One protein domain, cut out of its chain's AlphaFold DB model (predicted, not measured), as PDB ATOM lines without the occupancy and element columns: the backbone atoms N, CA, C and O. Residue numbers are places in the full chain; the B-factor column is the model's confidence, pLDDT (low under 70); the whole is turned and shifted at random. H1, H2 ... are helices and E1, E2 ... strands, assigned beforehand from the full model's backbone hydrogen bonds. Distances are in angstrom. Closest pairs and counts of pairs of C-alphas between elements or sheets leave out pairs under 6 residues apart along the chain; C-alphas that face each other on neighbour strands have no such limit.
ATOM      1  N   SER A 135     272.060 242.877 152.081       50.31
ATOM      2  CA  SER A 135     271.116 242.529 151.008       50.31
ATOM      3  C   SER A 135     271.254 243.332 149.708       50.31
ATOM      4  O   SER A 135     270.865 242.849 148.651       50.31
ATOM      5  N   SER A 136     271.803 244.553 149.749       59.44
ATOM      6  CA  SER A 136     271.984 245.373 148.538       59.44
ATOM      7  C   SER A 136     273.324 245.132 147.827       59.44
ATOM      8  O   SER A 136     273.425 245.396 146.634       59.44
ATOM      9  N   LEU A 137     274.352 244.635 148.529       56.16
ATOM     10  CA  LEU A 137     275.674 244.338 147.952       56.16
ATOM     11  C   LEU A 137     275.683 242.971 147.260       56.16
ATOM     12  O   LEU A 137     276.338 242.799 146.236       56.16
ATOM     13  N   GLU A 138     274.929 242.017 147.800       57.59
ATOM     14  CA  GLU A 138     274.730 240.684 147.222       57.59
ATOM     15  C   GLU A 138     274.034 240.763 145.855       57.59
ATOM     16  O   GLU A 138     274.485 240.129 144.903       57.59
ATOM     17  N   ALA A 139     273.030 241.637 145.723       61.47
ATOM     18  CA  ALA A 139     272.340 241.905 144.462       61.47
ATOM     19  C   ALA A 139     273.272 242.491 143.381       61.47
ATOM     20  O   ALA A 139     273.226 242.067 142.228       61.47
ATOM     21  N   VAL A 140     274.171 243.413 143.752       60.97
ATOM     22  CA  VAL A 140     275.171 243.985 142.825       60.97
ATOM     23  C   VAL A 140     276.187 242.927 142.385       60.97
ATOM     24  O   VAL A 140     276.604 242.900 141.229       60.97
ATOM     25  N   VAL A 141     276.585 242.025 143.286       60.62
ATOM     26  CA  VAL A 141     277.501 240.919 142.959       60.62
ATOM     27  C   VAL A 141     276.844 239.902 142.022       60.62
ATOM     28  O   VAL A 141     277.507 239.432 141.096       60.62
ATOM     29  N   GLU A 142     275.556 239.588 142.205       62.97
ATOM     30  CA  GLU A 142     274.796 238.760 141.255       62.97
ATOM     31  C   GLU A 142     274.661 239.428 139.882       62.97
ATOM     32  O   GLU A 142     274.850 238.763 138.861       62.97
ATOM     33  N   GLU A 143     274.408 240.739 139.841       62.03
ATOM     34  CA  GLU A 143     274.312 241.502 138.594       62.03
ATOM     35  C   GLU A 143     275.647 241.499 137.827       62.03
ATOM     36  O   GLU A 143     275.673 241.182 136.637       62.03
ATOM     37  N   ILE A 144     276.776 241.721 138.513       58.84
ATOM     38  CA  ILE A 144     278.128 241.616 137.928       58.84
ATOM     39  C   ILE A 144     278.433 240.186 137.452       58.84
ATOM     40  O   ILE A 144     279.182 239.994 136.492       58.84
ATOM     41  N   GLY A 145     277.840 239.169 138.081       59.59
ATOM     42  CA  GLY A 145     277.949 237.767 137.674       59.59
ATOM     43  C   GLY A 145     277.341 237.458 136.300       59.59
ATOM     44  O   GLY A 145     277.574 236.368 135.764       59.59
ATOM     45  N   SER A 146     276.603 238.392 135.690       57.75
ATOM     46  CA  SER A 146     276.022 238.224 134.359       57.75
ATOM     47  C   SER A 146     276.159 239.489 133.505       57.75
ATOM     48  O   SER A 146     275.546 240.513 133.782       57.75
ATOM     49  N   CYS A 147     276.922 239.432 132.410       54.50
ATOM     50  CA  CYS A 147     276.904 240.509 131.418       54.50
ATOM     51  C   CYS A 147     275.983 240.140 130.250       54.50
ATOM     52  O   CYS A 147     276.031 239.037 129.695       54.50
ATOM     53  N   ARG A 148     275.096 241.070 129.880       53.84
ATOM     54  CA  ARG A 148     274.212 240.918 128.721       53.84
ATOM     55  C   ARG A 148     274.928 241.470 127.490       53.84
ATOM     56  O   ARG A 148     275.043 242.680 127.324       53.84
ATOM     57  N   CYS A 149     275.406 240.584 126.624       53.75
ATOM     58  CA  CYS A 149     276.022 240.952 125.350       53.75
ATOM     59  C   CYS A 149     275.030 240.708 124.199       53.75
ATOM     60  O   CYS A 149     274.069 239.955 124.347       53.75
ATOM     61  N   ARG A 150     275.272 241.295 123.014       53.91
ATOM     62  CA  ARG A 150     274.418 241.106 121.815       53.91
ATOM     63  C   ARG A 150     274.259 239.638 121.363       53.91
ATOM     64  O   ARG A 150     273.411 239.378 120.521       53.91
ATOM     65  N   GLY A 151     275.040 238.703 121.913       56.12
ATOM     66  CA  GLY A 151     274.990 237.262 121.628       56.12
ATOM     67  C   GLY A 151     274.444 236.374 122.760       56.12
ATOM     68  O   GLY A 151     274.585 235.161 122.665       56.12
ATOM     69  N   GLY A 152     273.862 236.941 123.826       57.91
ATOM     70  CA  GLY A 152     273.314 236.189 124.968       57.91
ATOM     71  C   GLY A 152     273.875 236.625 126.329       57.91
ATOM     72  O   GLY A 152     274.690 237.546 126.414       57.91
ATOM     73  N   GLN A 153     273.414 235.980 127.408       57.44
ATOM     74  CA  GLN A 153     273.965 236.169 128.757       57.44
ATOM     75  C   GLN A 153     275.287 235.407 128.892       57.44
ATOM     76  O   GLN A 153     275.317 234.185 128.761       57.44
ATOM     77  N   VAL A 154     276.371 236.123 129.189       56.59
ATOM     78  CA  VAL A 154     277.660 235.518 129.532       56.59
ATOM     79  C   VAL A 154     277.787 235.524 131.051       56.59
ATOM     80  O   VAL A 154     277.766 236.581 131.685       56.59
ATOM     81  N   LYS A 155     277.894 234.329 131.644       63.69
ATOM     82  CA  LYS A 155     278.137 234.175 133.080       63.69
ATOM     83  C   LYS A 155     279.594 234.520 133.365       63.69
ATOM     84  O   LYS A 155     280.510 233.862 132.872       63.69
ATOM     85  N   LEU A 156     279.800 235.579 134.131       63.44
ATOM     86  CA  LEU A 156     281.113 236.080 134.485       63.44
ATOM     87  C   LEU A 156     281.588 235.389 135.768       63.44
ATOM     88  O   LEU A 156     281.049 235.607 136.849       63.44
ATOM     89  N   PHE A 157     282.613 234.543 135.654       65.62
ATOM     90  CA  PHE A 157     283.221 233.852 136.795       65.62
ATOM     91  C   PHE A 157     284.267 234.754 137.464       65.62
ATOM     92  O   PHE A 157     285.468 234.549 137.303       65.62
ATOM     93  N   HIS A 158     283.816 235.782 138.187       73.56
ATOM     94  CA  HIS A 158     284.710 236.590 139.018       73.56
ATOM     95  C   HIS A 158     284.685 236.107 140.464       73.56
ATOM     96  O   HIS A 158     283.624 235.936 141.064       73.56
ATOM     97  N   LYS A 159     285.868 235.917 141.046       79.25
ATOM     98  CA  LYS A 159     286.023 235.662 142.474       79.25
ATOM     99  C   LYS A 159     285.993 236.995 143.222       79.25
ATOM    100  O   LYS A 159     286.763 237.900 142.899       79.25
ATOM    101  N   LYS A 160     285.136 237.099 144.243       79.88
ATOM    102  CA  LYS A 160     285.142 238.235 145.175       79.88
ATOM    103  C   LYS A 160     286.470 238.262 145.939       79.88
ATOM    104  O   LYS A 160     286.905 237.237 146.466       79.88
ATOM    105  N   ALA A 161     287.095 239.431 145.995       81.81
ATOM    106  CA  ALA A 161     288.379 239.662 146.645       81.81
ATOM    107  C   ALA A 161     288.369 240.951 147.466       81.81
ATOM    108  O   ALA A 161     287.595 241.866 147.193       81.81
ATOM    109  N   THR A 162     289.280 241.026 148.435       82.88
ATOM    110  CA  THR A 162     289.621 242.258 149.157       82.88
ATOM    111  C   THR A 162     290.760 242.981 148.433       82.88
ATOM    112  O   THR A 162     291.590 242.337 147.793       82.88
ATOM    113  N   ILE A 163     290.849 244.308 148.568       83.88
ATOM    114  CA  ILE A 163     291.914 245.127 147.956       83.88
ATOM    115  C   ILE A 163     293.322 244.613 148.320       83.88
ATOM    116  O   ILE A 163     294.222 244.644 147.488       83.88
ATOM    117  N   SER A 164     293.505 244.070 149.530       84.62
ATOM    118  CA  SER A 164     294.793 243.577 150.042       84.62
ATOM    119  C   SER A 164     295.416 242.423 149.253       84.62
ATOM    120  O   SER A 164     296.615 242.189 149.387       84.62
ATOM    121  N   ILE A 165     294.631 241.693 148.452       87.06
ATOM    122  CA  ILE A 165     295.129 240.565 147.650       87.06
ATOM    123  C   ILE A 165     295.356 240.926 146.179       87.06
ATOM    124  O   ILE A 165     295.736 240.059 145.392       87.06
ATOM    125  N   LEU A 166     295.098 242.178 145.790       89.00
ATOM    126  CA  LEU A 166     295.348 242.641 144.432       89.00
ATOM    127  C   LEU A 166     296.847 242.790 144.171       89.00
ATOM    128  O   LEU A 166     297.630 243.168 145.040       89.00
ATOM    129  N   SER A 167     297.228 242.527 142.928       91.69
ATOM    130  CA  SER A 167     298.579 242.742 142.414       91.69
ATOM    131  C   SER A 167     298.615 243.945 141.470       91.69
ATOM    132  O   SER A 167     297.580 244.372 140.954       91.69
ATOM    133  N   GLY A 168     299.802 244.506 141.234       88.38
ATOM    134  CA  GLY A 168     299.969 245.575 140.249       88.38
ATOM    135  C   GLY A 168     299.576 245.105 138.842       88.38
ATOM    136  O   GLY A 168     299.993 244.038 138.397       88.38
ATOM    137  N   GLY A 169     298.788 245.917 138.132       87.94
ATOM    138  CA  GLY A 169     298.325 245.622 136.774       87.94
ATOM    139  C   GLY A 169     296.939 244.968 136.707       87.94
ATOM    140  O   GLY A 169     296.085 245.169 137.570       87.94
ATOM    141  N   LEU A 170     296.679 244.232 135.621       86.12
ATOM    142  CA  LEU A 170     295.364 243.640 135.356       86.12
ATOM    143  C   LEU A 170     295.136 242.378 136.207       86.12
ATOM    144  O   LEU A 170     295.679 241.314 135.911       86.12
ATOM    145  N   ASN A 171     294.249 242.477 137.197       88.81
ATOM    146  CA  ASN A 171     293.814 241.351 138.026       88.81
ATOM    147  C   ASN A 171     292.647 240.614 137.342       88.81
ATOM    148  O   ASN A 171     291.482 240.979 137.486       88.81
ATOM    149  N   LYS A 172     292.962 239.589 136.541       86.19
ATOM    150  CA  LYS A 172     291.957 238.811 135.793       86.19
ATOM    151  C   LYS A 172     291.064 238.009 136.739       86.19
ATOM    152  O   LYS A 172     291.556 237.443 137.709       86.19
ATOM    153  N   THR A 173     289.779 237.870 136.406       83.94
ATOM    154  CA  THR A 173     288.801 237.021 137.131       83.94
ATOM    155  C   THR A 173     288.555 237.414 138.590       83.94
ATOM    156  O   THR A 173     288.015 236.631 139.366       83.94
ATOM    157  N   VAL A 174     288.916 238.637 138.970       85.44
ATOM    158  CA  VAL A 174     288.723 239.159 140.321       85.44
ATOM    159  C   VAL A 174     287.749 240.329 140.278       85.44
ATOM    160  O   VAL A 174     287.845 241.183 139.403       85.44
ATOM    161  N   ALA A 175     286.821 240.366 141.232       84.56
ATOM    162  CA  ALA A 175     285.956 241.512 141.475       84.56
ATOM    163  C   ALA A 175     286.133 241.980 142.919       84.56
ATOM    164  O   ALA A 175     286.184 241.167 143.846       84.56
ATOM    165  N   VAL A 176     286.212 243.294 143.107       84.81
ATOM    166  CA  VAL A 176     286.294 243.915 144.428       84.81
ATOM    167  C   VAL A 176     285.054 244.766 144.625       84.81
ATOM    168  O   VAL A 176     284.649 245.508 143.734       84.81
ATOM    169  N   VAL A 177     284.439 244.616 145.791       81.06
ATOM    170  CA  VAL A 177     283.290 245.413 146.203       81.06
ATOM    171  C   VAL A 177     283.769 246.324 147.315       81.06
ATOM    172  O   VAL A 177     284.202 245.829 148.354       81.06
ATOM    173  N   CYS A 178     283.698 247.628 147.076       78.38
ATOM    174  CA  CYS A 178     284.211 248.635 147.995       78.38
ATOM    175  C   CYS A 178     283.165 249.711 148.256       78.38
ATOM    176  O   CYS A 178     282.256 249.929 147.450       78.38
ATOM    177  N   LYS A 179     283.346 250.441 149.354       79.12
ATOM    178  CA  LYS A 179     282.581 251.653 149.641       79.12
ATOM    179  C   LYS A 179     283.418 252.878 149.297       79.12
ATOM    180  O   LYS A 179     284.554 253.002 149.743       79.12
ATOM    181  N   VAL A 180     282.832 253.811 148.551       82.19
ATOM    182  CA  VAL A 180     283.450 255.120 148.313       82.19
ATOM    183  C   VAL A 180     283.392 255.939 149.602       82.19
ATOM    184  O   VAL A 180     282.315 256.135 150.166       82.19
ATOM    185  N   VAL A 181     284.549 256.409 150.067       80.62
ATOM    186  CA  VAL A 181     284.684 257.187 151.314       80.62
ATOM    187  C   VAL A 181     285.043 258.646 151.078       80.62
ATOM    188  O   VAL A 181     284.743 259.487 151.920       80.62
ATOM    189  N   LEU A 182     285.665 258.957 149.941       82.88
ATOM    190  CA  LEU A 182     286.148 260.296 149.634       82.88
ATOM    191  C   LEU A 182     286.100 260.556 148.132       82.88
ATOM    192  O   LEU A 182     286.463 259.693 147.341       82.88
ATOM    193  N   TRP A 183     285.726 261.775 147.758       84.62
ATOM    194  CA  TRP A 183     285.821 262.278 146.392       84.62
ATOM    195  C   TRP A 183     286.963 263.283 146.302       84.62
ATOM    196  O   TRP A 183     287.003 264.239 147.076       84.62
ATOM    197  N   ILE A 184     287.875 263.083 145.353       85.44
ATOM    198  CA  ILE A 184     289.021 263.964 145.133       85.44
ATOM    199  C   ILE A 184     288.758 264.743 143.852       85.44
ATOM    200  O   ILE A 184     288.708 264.180 142.761       85.44
ATOM    201  N   ARG A 185     288.547 266.052 144.006       84.62
ATOM    202  CA  ARG A 185     288.317 266.969 142.887       84.62
ATOM    203  C   ARG A 185     289.631 267.585 142.423       84.62
ATOM    204  O   ARG A 185     290.412 268.093 143.239       84.62
ATOM    205  N   HIS A 186     289.834 267.595 141.118       82.12
ATOM    206  CA  HIS A 186     290.919 268.273 140.419       82.12
ATOM    207  C   HIS A 186     290.338 269.125 139.283       82.12
ATOM    208  O   HIS A 186     289.121 269.193 139.114       82.12
ATOM    209  N   ASP A 187     291.213 269.839 138.584       78.62
ATOM    210  CA  ASP A 187     290.814 270.888 137.641       78.62
ATOM    211  C   ASP A 187     290.491 270.349 136.235       78.62
ATOM    212  O   ASP A 187     290.026 271.106 135.387       78.62
ATOM    213  N   ASP A 188     290.739 269.060 135.980       78.62
ATOM    214  CA  ASP A 188     290.468 268.410 134.698       78.62
ATOM    215  C   ASP A 188     289.135 267.634 134.763       78.62
ATOM    216  O   ASP A 188     288.777 267.067 135.793       78.62
ATOM    217  N   ASP A 189     288.404 267.527 133.649       73.00
ATOM    218  CA  ASP A 189     287.137 266.768 133.609       73.00
ATOM    219  C   ASP A 189     287.332 265.253 133.835       73.00
ATOM    220  O   ASP A 189     286.393 264.522 134.160       73.00
ATOM    221  N   ALA A 190     288.561 264.760 133.660       74.69
ATOM    222  CA  ALA A 190     288.935 263.365 133.840       74.69
ATOM    223  C   ALA A 190     290.396 263.230 134.314       74.69
ATOM    224  O   ALA A 190     291.238 264.033 133.917       74.69
ATOM    225  N   PRO A 191     290.737 262.184 135.096       81.38
ATOM    226  CA  PRO A 191     289.853 261.117 135.578       81.38
ATOM    227  C   PRO A 191     289.079 261.489 136.854       81.38
ATOM    228  O   PRO A 191     289.590 262.177 137.734       81.38
ATOM    229  N   LEU A 192     287.862 260.962 137.001       85.38
ATOM    230  CA  LEU A 192     287.109 261.039 138.254       85.38
ATOM    231  C   LEU A 192     287.829 260.225 139.340       85.38
ATOM    232  O   LEU A 192     287.929 259.004 139.234       85.38
ATOM    233  N   THR A 193     288.309 260.900 140.384       87.62
ATOM    234  CA  THR A 193     289.164 260.284 141.408       87.62
ATOM    235  C   THR A 193     288.430 260.161 142.743       87.62
ATOM    236  O   THR A 193     287.844 261.124 143.242       87.62
ATOM    237  N   PHE A 194     288.451 258.970 143.345       87.12
ATOM    238  CA  PHE A 194     287.787 258.697 144.621       87.12
ATOM    239  C   PHE A 194     288.542 257.651 145.451       87.12
ATOM    240  O   PHE A 194     289.207 256.767 144.918       87.12
ATOM    241  N   GLY A 195     288.437 257.769 146.775       84.75
ATOM    242  CA  GLY A 195     288.984 256.818 147.740       84.75
ATOM    243  C   GLY A 195     287.973 255.727 148.077       84.75
ATOM    244  O   GLY A 195     286.781 256.009 148.241       84.75
ATOM    245  N   ILE A 196     288.454 254.492 148.208       83.25
ATOM    246  CA  ILE A 196     287.647 253.304 148.502       83.25
ATOM    247  C   ILE A 196     288.187 252.551 149.723       83.25
ATOM    248  O   ILE A 196     289.399 252.533 149.938       83.25
ATOM    249  N   ILE A 197     287.286 251.919 150.481       75.44
ATOM    250  CA  ILE A 197     287.593 250.946 151.548       75.44
ATOM    251  C   ILE A 197     286.852 249.630 151.332       75.44
ATOM    252  O   ILE A 197     285.745 249.669 150.734       75.44
TER     253      ILE A 197
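AT A GLANCE: This is residues 135 to 197 of the 197 residues of an uncharacterized protein of Aegilops tauschii (UniProt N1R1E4). Three small two-stranded pieces are strung loosely along the longest axis: the hairpin E1 and E2 at one end, the parallel pair E3 and E4 between, and the hairpin E5 and E6 at the other end. Helix H1 leads into the first hairpin, a wide loop of residues 162 to 173 joins E3 to E4, and residues 186 to 191 stick out from the last hairpin. The printed part has 63 residues with one named helix and six named strands, in the order H1, E1, E2, E3, E4, E5, E6; the class is mixed, helices and strands. It is loose, with a radius of gyration of the C-alphas of 14.7 A and spans of 41 by 29 by 29 A.

HOW THE PARTS SIT: H1, residues 135 to 144, has 4 of 6 O i to N i+4 pairs within hydrogen-bond range. E1, residues 146 to 149, and E2, residues 152 to 155, form an antiparallel hairpin at 150 degrees, with N 154 and O 147 3.0 A apart. E3, residues 159 to 161, is parallel to E4, residues 174 to 176, at 44 degrees; N 161 and O 175 are 2.9 A apart. H1 and E3 are only just apart, their closest C-alphas at 8.4 A. E5, residues 180 to 184, and E6, residues 193 to 196, form an antiparallel hairpin at 154 degrees, with N 195 and O 182 2.8 A apart. E4 and E5 are apart, as are E2 and E3.

IN THESE COORDINATES: H1 begins at C-alpha 135, (271.116, 242.529, 151.008), and is 14.9 A long. E1 measures 9.4 A, E2 9.6 A, E3 6.2 A, E4 6.7 A and E5 10.9 A. E6, 10.1 A long, ends at C-alpha 196, (287.647, 253.304, 148.502).

THE WHOLE: The two C-alphas farthest apart, those of Gly 152 and Asp 187, are 40.9 A apart. The printed part has no cut; the link from E3 to E4 is long, with 12 residues. The mean pLDDT of the printed part is 74.1, and residues 135 to 157 are under 70.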